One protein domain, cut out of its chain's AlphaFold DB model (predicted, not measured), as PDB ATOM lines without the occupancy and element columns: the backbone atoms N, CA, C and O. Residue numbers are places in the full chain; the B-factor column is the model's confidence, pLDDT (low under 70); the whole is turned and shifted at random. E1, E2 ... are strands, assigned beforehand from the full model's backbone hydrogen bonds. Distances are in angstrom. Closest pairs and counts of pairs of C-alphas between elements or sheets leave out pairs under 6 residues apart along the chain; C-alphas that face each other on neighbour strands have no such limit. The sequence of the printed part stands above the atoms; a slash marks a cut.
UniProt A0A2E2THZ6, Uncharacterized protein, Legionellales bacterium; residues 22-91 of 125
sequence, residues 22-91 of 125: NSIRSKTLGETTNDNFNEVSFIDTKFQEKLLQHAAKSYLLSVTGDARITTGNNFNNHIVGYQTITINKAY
ATOM      1  N   ASN A  22     122.354 113.302 159.852       93.94
ATOM      2  CA  ASN A  22     122.562 114.618 159.267       93.94
ATOM      3  C   ASN A  22     121.947 115.641 160.213       93.94
ATOM      4  O   ASN A  22     120.756 115.573 160.510       93.94
ATOM      5  N   SER A  23     122.735 116.545 160.791       95.06
ATOM      6  CA  SER A  23     122.226 117.393 161.878       95.06
ATOM      7  C   SER A  23     122.875 118.759 161.931       95.06
ATOM      8  O   SER A  23     124.042 118.927 161.584       95.06
ATOM      9  N   ILE A  24     122.108 119.718 162.440       95.00
ATOM     10  CA  ILE A  24     122.589 121.030 162.856       95.00
ATOM     11  C   ILE A  24     122.341 121.118 164.358       95.00
ATOM     12  O   ILE A  24     121.189 121.136 164.795       95.00
ATOM     13  N   ARG A  25     123.420 121.159 165.143       95.00
ATOM     14  CA  ARG A  25     123.376 121.263 166.605       95.00
ATOM     15  C   ARG A  25     124.136 122.501 167.068       95.00
ATOM     16  O   ARG A  25     125.258 122.743 166.628       95.00
ATOM     17  N   SER A  26     123.527 123.275 167.960       94.12
ATOM     18  CA  SER A  26     124.174 124.414 168.617       94.12
ATOM     19  C   SER A  26     124.879 123.994 169.910       94.12
ATOM     20  O   SER A  26     124.678 122.896 170.409       94.12
ATOM     21  N   LYS A  27     125.644 124.900 170.519       91.06
ATOM     22  CA  LYS A  27     126.061 124.783 171.922       91.06
ATOM     23  C   LYS A  27     125.631 126.041 172.660       91.06
ATOM     24  O   LYS A  27     125.857 127.142 172.158       91.06
ATOM     25  N   THR A  28     124.991 125.886 173.812       93.19
ATOM     26  CA  THR A  28     124.646 127.030 174.657       93.19
ATOM     27  C   THR A  28     125.930 127.717 175.135       93.19
ATOM     28  O   THR A  28     126.869 127.070 175.598       93.19
ATOM     29  N   LEU A  29     126.003 129.040 174.971       91.06
ATOM     30  CA  LEU A  29     127.184 129.821 175.339       91.06
ATOM     31  C   LEU A  29     127.367 129.837 176.863       91.06
ATOM     32  O   LEU A  29     126.405 130.041 177.597       91.06
ATOM     33  N   GLY A  30     128.609 129.675 177.322       86.94
ATOM     34  CA  GLY A  30     128.955 129.695 178.749       86.94
ATOM     35  C   GLY A  30     128.742 128.365 179.473       86.94
ATOM     36  O   GLY A  30     129.139 128.242 180.627       86.94
ATOM     37  N   GLU A  31     128.181 127.359 178.801       84.56
ATOM     38  CA  GLU A  31     128.020 126.019 179.361       84.56
ATOM     39  C   GLU A  31     129.316 125.215 179.250       84.56
ATOM     40  O   GLU A  31     129.941 125.119 178.184       84.56
ATOM     41  N   THR A  32     129.718 124.613 180.368       77.31
ATOM     42  CA  THR A  32     130.903 123.752 180.439       77.31
ATOM     43  C   THR A  32     130.604 122.330 179.976       77.31
ATOM     44  O   THR A  32     131.519 121.633 179.538       77.31
ATOM     45  N   THR A  33     129.341 121.898 180.032       81.88
ATOM     46  CA  THR A  33     128.901 120.584 179.547       81.88
ATOM     47  C   THR A  33     128.418 120.662 178.097       81.88
ATOM     48  O   THR A  33     128.226 121.739 177.527       81.88
ATOM     49  N   ASN A  34     128.260 119.500 177.462       77.81
ATOM     50  CA  ASN A  34     127.733 119.389 176.098       77.81
ATOM     51  C   ASN A  34     126.235 119.041 176.071       77.81
ATOM     52  O   ASN A  34     125.703 118.764 175.001       77.81
ATOM     53  N   ASP A  35     125.562 119.078 177.222       85.69
ATOM     54  CA  ASP A  35     124.177 118.610 177.363       85.69
ATOM     55  C   ASP A  35     123.148 119.702 177.047       85.69
ATOM     56  O   ASP A  35     121.966 119.422 176.873       85.69
ATOM     57  N   ASN A  36     123.592 120.956 176.952       93.25
ATOM     58  CA  ASN A  36     122.727 122.103 176.721       93.25
ATOM     59  C   ASN A  36     122.871 122.594 175.269       93.25
ATOM     60  O   ASN A  36     123.803 123.330 174.922       93.25
ATOM     61  N   PHE A  37     121.960 122.145 174.401       95.56
ATOM     62  CA  PHE A  37     121.974 122.435 172.968       95.56
ATOM     63  C   PHE A  37     120.570 122.544 172.369       95.56
ATOM     64  O   PHE A  37     119.591 122.073 172.931       95.56
ATOM     65  N   ASN A  38     120.474 123.137 171.182       97.00
ATOM     66  CA  ASN A  38     119.318 122.978 170.303       97.00
ATOM     67  C   ASN A  38     119.748 122.143 169.100       97.00
ATOM     68  O   ASN A  38     120.903 122.231 168.671       97.00
ATOM     69  N   GLU A  39     118.842 121.343 168.549       97.44
ATOM     70  CA  GLU A  39     119.160 120.464 167.428       97.44
ATOM     71  C   GLU A  39     117.974 120.220 166.499       97.44
ATOM     72  O   GLU A  39     116.838 120.035 166.942       97.44
ATOM     73  N   VAL A  40     118.289 120.148 165.206       98.19
ATOM     74  CA  VAL A  40     117.456 119.502 164.193       98.19
ATOM     75  C   VAL A  40     118.279 118.408 163.518       98.19
ATOM     76  O   VAL A  40     119.361 118.689 162.990       98.19
ATOM     77  N   SER A  41     117.768 117.175 163.523       97.44
ATOM     78  CA  SER A  41     118.447 116.007 162.941       97.44
ATOM     79  C   SER A  41     117.544 115.219 162.010       97.44
ATOM     80  O   SER A  41     116.438 114.841 162.391       97.44
ATOM     81  N   PHE A  42     118.074 114.887 160.840       97.75
ATOM     82  CA  PHE A  42     117.557 113.875 159.929       97.75
ATOM     83  C   PHE A  42     118.368 112.602 160.140       97.75
ATOM     84  O   PHE A  42     119.599 112.621 160.057       97.75
ATOM     85  N   ILE A  43     117.691 111.518 160.488       97.44
ATOM     86  CA  ILE A  43     118.328 110.239 160.766       97.44
ATOM     87  C   ILE A  43     117.731 109.231 159.800       97.44
ATOM     88  O   ILE A  43     116.582 108.837 159.962       97.44
ATOM     89  N   ASP A  44     118.526 108.826 158.813       97.06
ATOM     90  CA  ASP A  44     118.083 108.068 157.636       97.06
ATOM     91  C   ASP A  44     118.488 106.588 157.724       97.06
ATOM     92  O   ASP A  44     118.914 105.956 156.758       97.06
ATOM     93  N   THR A  45     118.400 106.020 158.928       95.62
ATOM     94  CA  THR A  45     118.612 104.580 159.116       95.62
ATOM     95  C   THR A  45     117.369 103.837 158.646       95.62
ATOM     96  O   THR A  45     116.285 104.068 159.173       95.62
ATOM     97  N   LYS A  46     117.528 102.941 157.668       95.19
ATOM     98  CA  LYS A  46     116.417 102.214 157.036       95.19
ATOM     99  C   LYS A  46     115.487 101.567 158.075       95.19
ATOM    100  O   LYS A  46     115.955 100.788 158.905       95.19
ATOM    101  N   PHE A  47     114.184 101.843 157.976       95.44
ATOM    102  CA  PHE A  47     113.120 101.395 158.896       95.44
ATOM    103  C   PHE A  47     113.194 101.951 160.330       95.44
ATOM    104  O   PHE A  47     112.459 101.498 161.210       95.44
ATOM    105  N   GLN A  48     114.082 102.907 160.587       96.12
ATOM    106  CA  GLN A  48     114.253 103.604 161.864       96.12
ATOM    107  C   GLN A  48     114.399 105.115 161.636       96.12
ATOM    108  O   GLN A  48     115.032 105.820 162.430       96.12
ATOM    109  N   GLU A  49     113.846 105.602 160.525       97.69
ATOM    110  CA  GLU A  49     113.959 106.986 160.108       97.69
ATOM    111  C   GLU A  49     113.277 107.903 161.123       97.69
ATOM    112  O   GLU A  49     112.180 107.624 161.617       97.69
ATOM    113  N   LYS A  50     113.924 109.023 161.449       97.06
ATOM    114  CA  LYS A  50     113.360 110.010 162.376       97.06
ATOM    115  C   LYS A  50     113.832 111.420 162.057       97.06
ATOM    116  O   LYS A  50     114.989 111.649 161.710       97.06
ATOM    117  N   LEU A  51     112.917 112.361 162.262       97.81
ATOM    118  CA  LEU A  51     113.221 113.775 162.422       97.81
ATOM    119  C   LEU A  51     113.252 114.078 163.922       97.81
ATOM    120  O   LEU A  51     112.246 113.893 164.608       97.81
ATOM    121  N   LEU A  52     114.388 114.548 164.429       97.31
ATOM    122  CA  LEU A  52     114.518 115.034 165.801       97.31
ATOM    123  C   LEU A  52     114.477 116.560 165.798       97.31
ATOM    124  O   LEU A  52     115.204 117.196 165.039       97.31
ATOM    125  N   GLN A  53     113.664 117.129 166.683       98.12
ATOM    126  CA  GLN A  53     113.711 118.543 167.036       98.12
ATOM    127  C   GLN A  53     113.875 118.631 168.549       98.12
ATOM    128  O   GLN A  53     113.012 118.176 169.298       98.12
ATOM    129  N   HIS A  54     114.999 119.184 168.990       97.50
ATOM    130  CA  HIS A  54     115.319 119.364 170.397       97.50
ATOM    131  C   HIS A  54     115.546 120.845 170.690       97.50
ATOM    132  O   HIS A  54     116.320 121.514 170.002       97.50
ATOM    133  N   ALA A  55     114.881 121.344 171.729       97.44
ATOM    134  CA  ALA A  55     115.096 122.680 172.263       97.44
ATOM    135  C   ALA A  55     115.547 122.566 173.720       97.44
ATOM    136  O   ALA A  55     114.837 121.977 174.533       97.44
ATOM    137  N   ALA A  56     116.683 123.174 174.057       95.38
ATOM    138  CA  ALA A  56     117.276 123.084 175.393       95.38
ATOM    139  C   ALA A  56     116.394 123.675 176.505       95.38
ATOM    140  O   ALA A  56     116.455 123.244 177.654       95.38
ATOM    141  N   LYS A  57     115.602 124.704 176.182       94.69
ATOM    142  CA  LYS A  57     114.817 125.451 177.179       94.69
ATOM    143  C   LYS A  57     113.371 125.671 176.768       94.69
ATOM    144  O   LYS A  57     112.458 125.389 177.536       94.69
ATOM    145  N   SER A  58     113.145 126.243 175.590       97.44
ATOM    146  CA  SER A  58     111.802 126.603 175.136       97.44
ATOM    147  C   SER A  58     111.682 126.408 173.636       97.44
ATOM    148  O   SER A  58     112.566 126.812 172.884       97.44
ATOM    149  N   TYR A  59     110.573 125.807 173.216       97.81
ATOM    150  CA  TYR A  59     110.199 125.640 171.819       97.81
ATOM    151  C   TYR A  59     108.957 126.488 171.545       97.81
ATOM    152  O   TYR A  59     107.922 126.294 172.182       97.81
ATOM    153  N   LEU A  60     109.064 127.433 170.611       97.94
ATOM    154  CA  LEU A  60     107.953 128.269 170.176       97.94
ATOM    155  C   LEU A  60     107.685 128.008 168.697       97.94
ATOM    156  O   LEU A  60     108.545 128.254 167.855       97.94
ATOM    157  N   LEU A  61     106.472 127.557 168.391       97.38
ATOM    158  CA  LEU A  61     105.963 127.471 167.030       97.38
ATOM    159  C   LEU A  61     104.892 128.545 166.845       97.38
ATOM    160  O   LEU A  61     103.867 128.517 167.521       97.38
ATOM    161  N   SER A  62     105.131 129.472 165.921       97.75
ATOM    162  CA  SER A  62     104.163 130.491 165.517       97.75
ATOM    163  C   SER A  62     103.816 130.290 164.051       97.75
ATOM    164  O   SER A  62     104.700 130.284 163.196       97.75
ATOM    165  N   VAL A  63     102.528 130.140 163.762       98.06
ATOM    166  CA  VAL A  63     102.004 129.964 162.407       98.06
ATOM    167  C   VAL A  63     100.912 131.005 162.206       98.06
ATOM    168  O   VAL A  63      99.972 131.071 162.990       98.06
ATOM    169  N   THR A  64     101.063 131.856 161.193       97.38
ATOM    170  CA  THR A  64     100.099 132.926 160.881       97.38
ATOM    171  C   THR A  64      98.939 132.445 160.011       97.38
ATOM    172  O   THR A  64      97.872 133.051 160.030       97.38
ATOM    173  N   GLY A  65      99.159 131.375 159.247       97.88
ATOM    174  CA  GLY A  65      98.134 130.673 158.482       97.88
ATOM    175  C   GLY A  65      97.710 129.379 159.171       97.88
ATOM    176  O   GLY A  65      97.530 129.332 160.387       97.88
ATOM    177  N   ASP A  66      97.601 128.311 158.387       97.88
ATOM    178  CA  ASP A  66      97.131 127.018 158.872       97.88
ATOM    179  C   ASP A  66      98.283 126.093 159.285       97.88
ATOM    180  O   ASP A  66      99.260 125.913 158.558       97.88
ATOM    181  N   ALA A  67      98.130 125.438 160.437       97.75
ATOM    182  CA  ALA A  67      98.980 124.331 160.857       97.75
ATOM    183  C   ALA A  67      98.211 123.012 160.717       97.75
ATOM    184  O   ALA A  67      97.120 122.851 161.267       97.75
ATOM    185  N   ARG A  68      98.792 122.038 160.007       97.81
ATOM    186  CA  ARG A  68      98.224 120.695 159.854       97.81
ATOM    187  C   ARG A  68      99.243 119.642 160.266       97.81
ATOM    188  O   ARG A  68     100.324 119.572 159.695       97.81
ATOM    189  N   ILE A  69      98.854 118.776 161.199       97.31
ATOM    190  CA  ILE A  69      99.638 117.608 161.614       97.31
ATOM    191  C   ILE A  69      98.861 116.359 161.206       97.31
ATOM    192  O   ILE A  69      97.694 116.205 161.558       97.31
ATOM    193  N   THR A  70      99.498 115.477 160.436       97.88
ATOM    194  CA  THR A  70      98.940 114.172 160.053       97.88
ATOM    195  C   THR A  70      99.905 113.094 160.519       97.88
ATOM    196  O   THR A  70     101.082 113.142 160.176       97.88
ATOM    197  N   THR A  71      99.411 112.136 161.300       97.62
ATOM    198  CA  THR A  71     100.216 111.035 161.844       97.62
ATOM    199  C   THR A  71      99.639 109.716 161.351       97.62
ATOM    200  O   THR A  71      98.441 109.492 161.482       97.62
ATOM    201  N   GLY A  72     100.477 108.863 160.756       97.88
ATOM    202  CA  GLY A  72     100.034 107.589 160.174       97.88
ATOM    203  C   GLY A  72      99.815 106.465 161.192       97.88
ATOM    204  O   GLY A  72      99.087 105.522 160.905       97.88
ATOM    205  N   ASN A  73     100.441 106.564 162.367       97.50
ATOM    206  CA  ASN A  73     100.312 105.599 163.456       97.50
ATOM    207  C   ASN A  73      99.942 106.339 164.757       97.50
ATOM    208  O   ASN A  73      98.889 106.967 164.820       97.50
ATOM    209  N   ASN A  74     100.816 106.354 165.765       97.94
ATOM    210  CA  ASN A  74     100.523 106.938 167.074       97.94
ATOM    211  C   ASN A  74     101.080 108.358 167.223       97.94
ATOM    212  O   ASN A  74     102.234 108.613 166.878       97.94
ATOM    213  N   PHE A  75     100.288 109.257 167.813       97.19
ATOM    214  CA  PHE A  75     100.736 110.572 168.276       97.19
ATOM    215  C   PHE A  75     100.733 110.597 169.808       97.19
ATOM    216  O   PHE A  75      99.676 110.688 170.430       97.19
ATOM    217  N   ASN A  76     101.920 110.497 170.410       97.38
ATOM    218  CA  ASN A  76     102.092 110.532 171.860       97.38
ATOM    219  C   ASN A  76     102.550 111.924 172.292       97.38
ATOM    220  O   ASN A  76     103.590 112.397 171.839       97.38
ATOM    221  N   ASN A  77     101.798 112.553 173.193       96.56
ATOM    222  CA  ASN A  77     102.138 113.854 173.759       96.56
ATOM    223  C   ASN A  77     102.290 113.720 175.277       96.56
ATOM    224  O   ASN A  77     101.302 113.523 175.983       96.56
ATOM    225  N   HIS A  78     103.528 113.772 175.768       97.56
ATOM    226  CA  HIS A  78     103.832 113.658 177.191       97.56
ATOM    227  C   HIS A  78     104.175 115.027 177.770       97.56
ATOM    228  O   HIS A  78     105.091 115.698 177.300       97.56
ATOM    229  N   ILE A  79     103.433 115.432 178.798       97.94
ATOM    230  CA  ILE A  79     103.522 116.760 179.400       97.94
ATOM    231  C   ILE A  79     103.652 116.573 180.908       97.94
ATOM    232  O   ILE A  79     102.753 116.030 181.543       97.94
ATOM    233  N   VAL A  80     104.784 117.005 181.467       98.06
ATOM    234  CA  VAL A  80     105.058 116.921 182.915       98.06
ATOM    235  C   VAL A  80     104.336 118.029 183.685       98.06
ATOM    236  O   VAL A  80     103.901 117.826 184.813       98.06
ATOM    237  N   GLY A  81     104.229 119.213 183.076       97.38
ATOM    238  CA  GLY A  81     103.488 120.349 183.619       97.38
ATOM    239  C   GLY A  81     102.017 120.329 183.203       97.38
ATOM    240  O   GLY A  81     101.366 119.290 183.182       97.38
ATOM    241  N   TYR A  82     101.492 121.496 182.839       97.25
ATOM    242  CA  TYR A  82     100.120 121.652 182.362       97.25
ATOM    243  C   TYR A  82     100.069 121.871 180.846       97.25
ATOM    244  O   TYR A  82     101.002 122.402 180.243       97.25
ATOM    245  N   GLN A  83      98.938 121.502 180.239       97.69
ATOM    246  CA  GLN A  83      98.592 121.850 178.864       97.69
ATOM    247  C   GLN A  83      97.394 122.797 178.867       97.69
ATOM    248  O   GLN A  83      96.358 122.478 179.446       97.69
ATOM    249  N   THR A  84      97.510 123.921 178.161       98.06
ATOM    250  CA  THR A  84      96.391 124.839 177.917       98.06
ATOM    251  C   THR A  84      96.083 124.870 176.427       98.06
ATOM    252  O   THR A  84      96.979 125.082 175.612       98.06
ATOM    253  N   ILE A  85      94.813 124.667 176.069       97.19
ATOM    254  CA  ILE A  85      94.315 124.767 174.695       97.19
ATOM    255  C   ILE A  85      93.233 125.845 174.671       97.19
ATOM    256  O   ILE A  85      92.180 125.676 175.282       97.19
ATOM    257  N   THR A  86      93.487 126.934 173.946       97.88
ATOM    258  CA  THR A  86      92.512 128.011 173.736       97.88
ATOM    259  C   THR A  86      92.052 127.994 172.289       97.88
ATOM    260  O   THR A  86      92.862 128.108 171.371       97.88
ATOM    261  N   ILE A  87      90.744 127.853 172.083       97.88
ATOM    262  CA  ILE A  87      90.121 127.839 170.761       97.88
ATOM    263  C   ILE A  87      89.005 128.877 170.770       97.88
ATOM    264  O   ILE A  87      88.027 128.736 171.494       97.88
ATOM    265  N   ASN A  88      89.154 129.924 169.956       97.88
ATOM    266  CA  ASN A  88      88.247 131.081 169.968       97.88
ATOM    267  C   ASN A  88      86.870 130.799 169.343       97.88
ATOM    268  O   ASN A  88      85.967 131.626 169.435       97.88
ATOM    269  N   LYS A  89      86.730 129.675 168.638       97.31
ATOM    270  CA  LYS A  89      85.494 129.254 167.969       97.31
ATOM    271  C   LYS A  89      85.163 127.817 168.387       97.31
ATOM    272  O   LYS A  89      85.244 127.481 169.561       97.31
ATOM    273  N   ALA A  90      84.788 126.957 167.445       97.38
ATOM    274  CA  ALA A  90      84.422 125.580 167.739       97.38
ATOM    275  C   ALA A  90      85.653 124.683 167.942       97.38
ATOM    276  O   ALA A  90      86.572 124.684 167.120       97.38
ATOM    277  N   TYR A  91      85.617 123.857 168.989       97.56
ATOM    278  CA  TYR A  91      86.508 122.712 169.159       97.56
ATOM    279  C   TYR A  91      85.750 121.422 168.846       97.56
ATOM    280  O   TYR A  91      84.684 121.171 169.404       97.56
TER     281      TYR A  91
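What this domain is: This is residues 22 to 91 of the 125 residues of an uncharacterized protein of Legionellales bacterium (UniProt A0A2E2THZ6). Little regular structure is present: a small sheet of three strands forms one end, and a long arm without named elements, residues 60 to 91, sticks out from it in wide zigzags. The 70 printed residues hold no named helix and three strands, E1, E2 and E3, with 14 residues, all strand in class. The sheet, order E1 - E2 - E3, is a meander, each strand the antiparallel neighbour of the one before. The whole is only just loose, close to extended, with a radius of gyration of the C-alphas of 16.2 A and spans of 47 by 35 by 26 A.

How they stand to each other: E1, residues 22 to 25, and E2, residues 39 to 43, form a hairpin at 170 degrees; N 22 and O 42 are within hydrogen-bond range at 2.8 A. E2 and E3, residues 50 to 54, form another at 171 degrees, with N 52 and O 41 at 2.9 A. Edge strands E1 and E3 are apart.

Where its parts are: E1 begins at C-alpha 22 (122.562, 114.618, 159.267) and measures 9.9 A, E2 12.2 A. E3, 12.5 A, ends at C-alpha 54 (115.319, 119.364, 170.397).

The domain as a whole: The C-alphas farthest apart, of Thr 32 and Ala 90, are 48.2 A apart. The E1 to E2 link is long. The printed part has no cut, and no printed residue is under pLDDT 70.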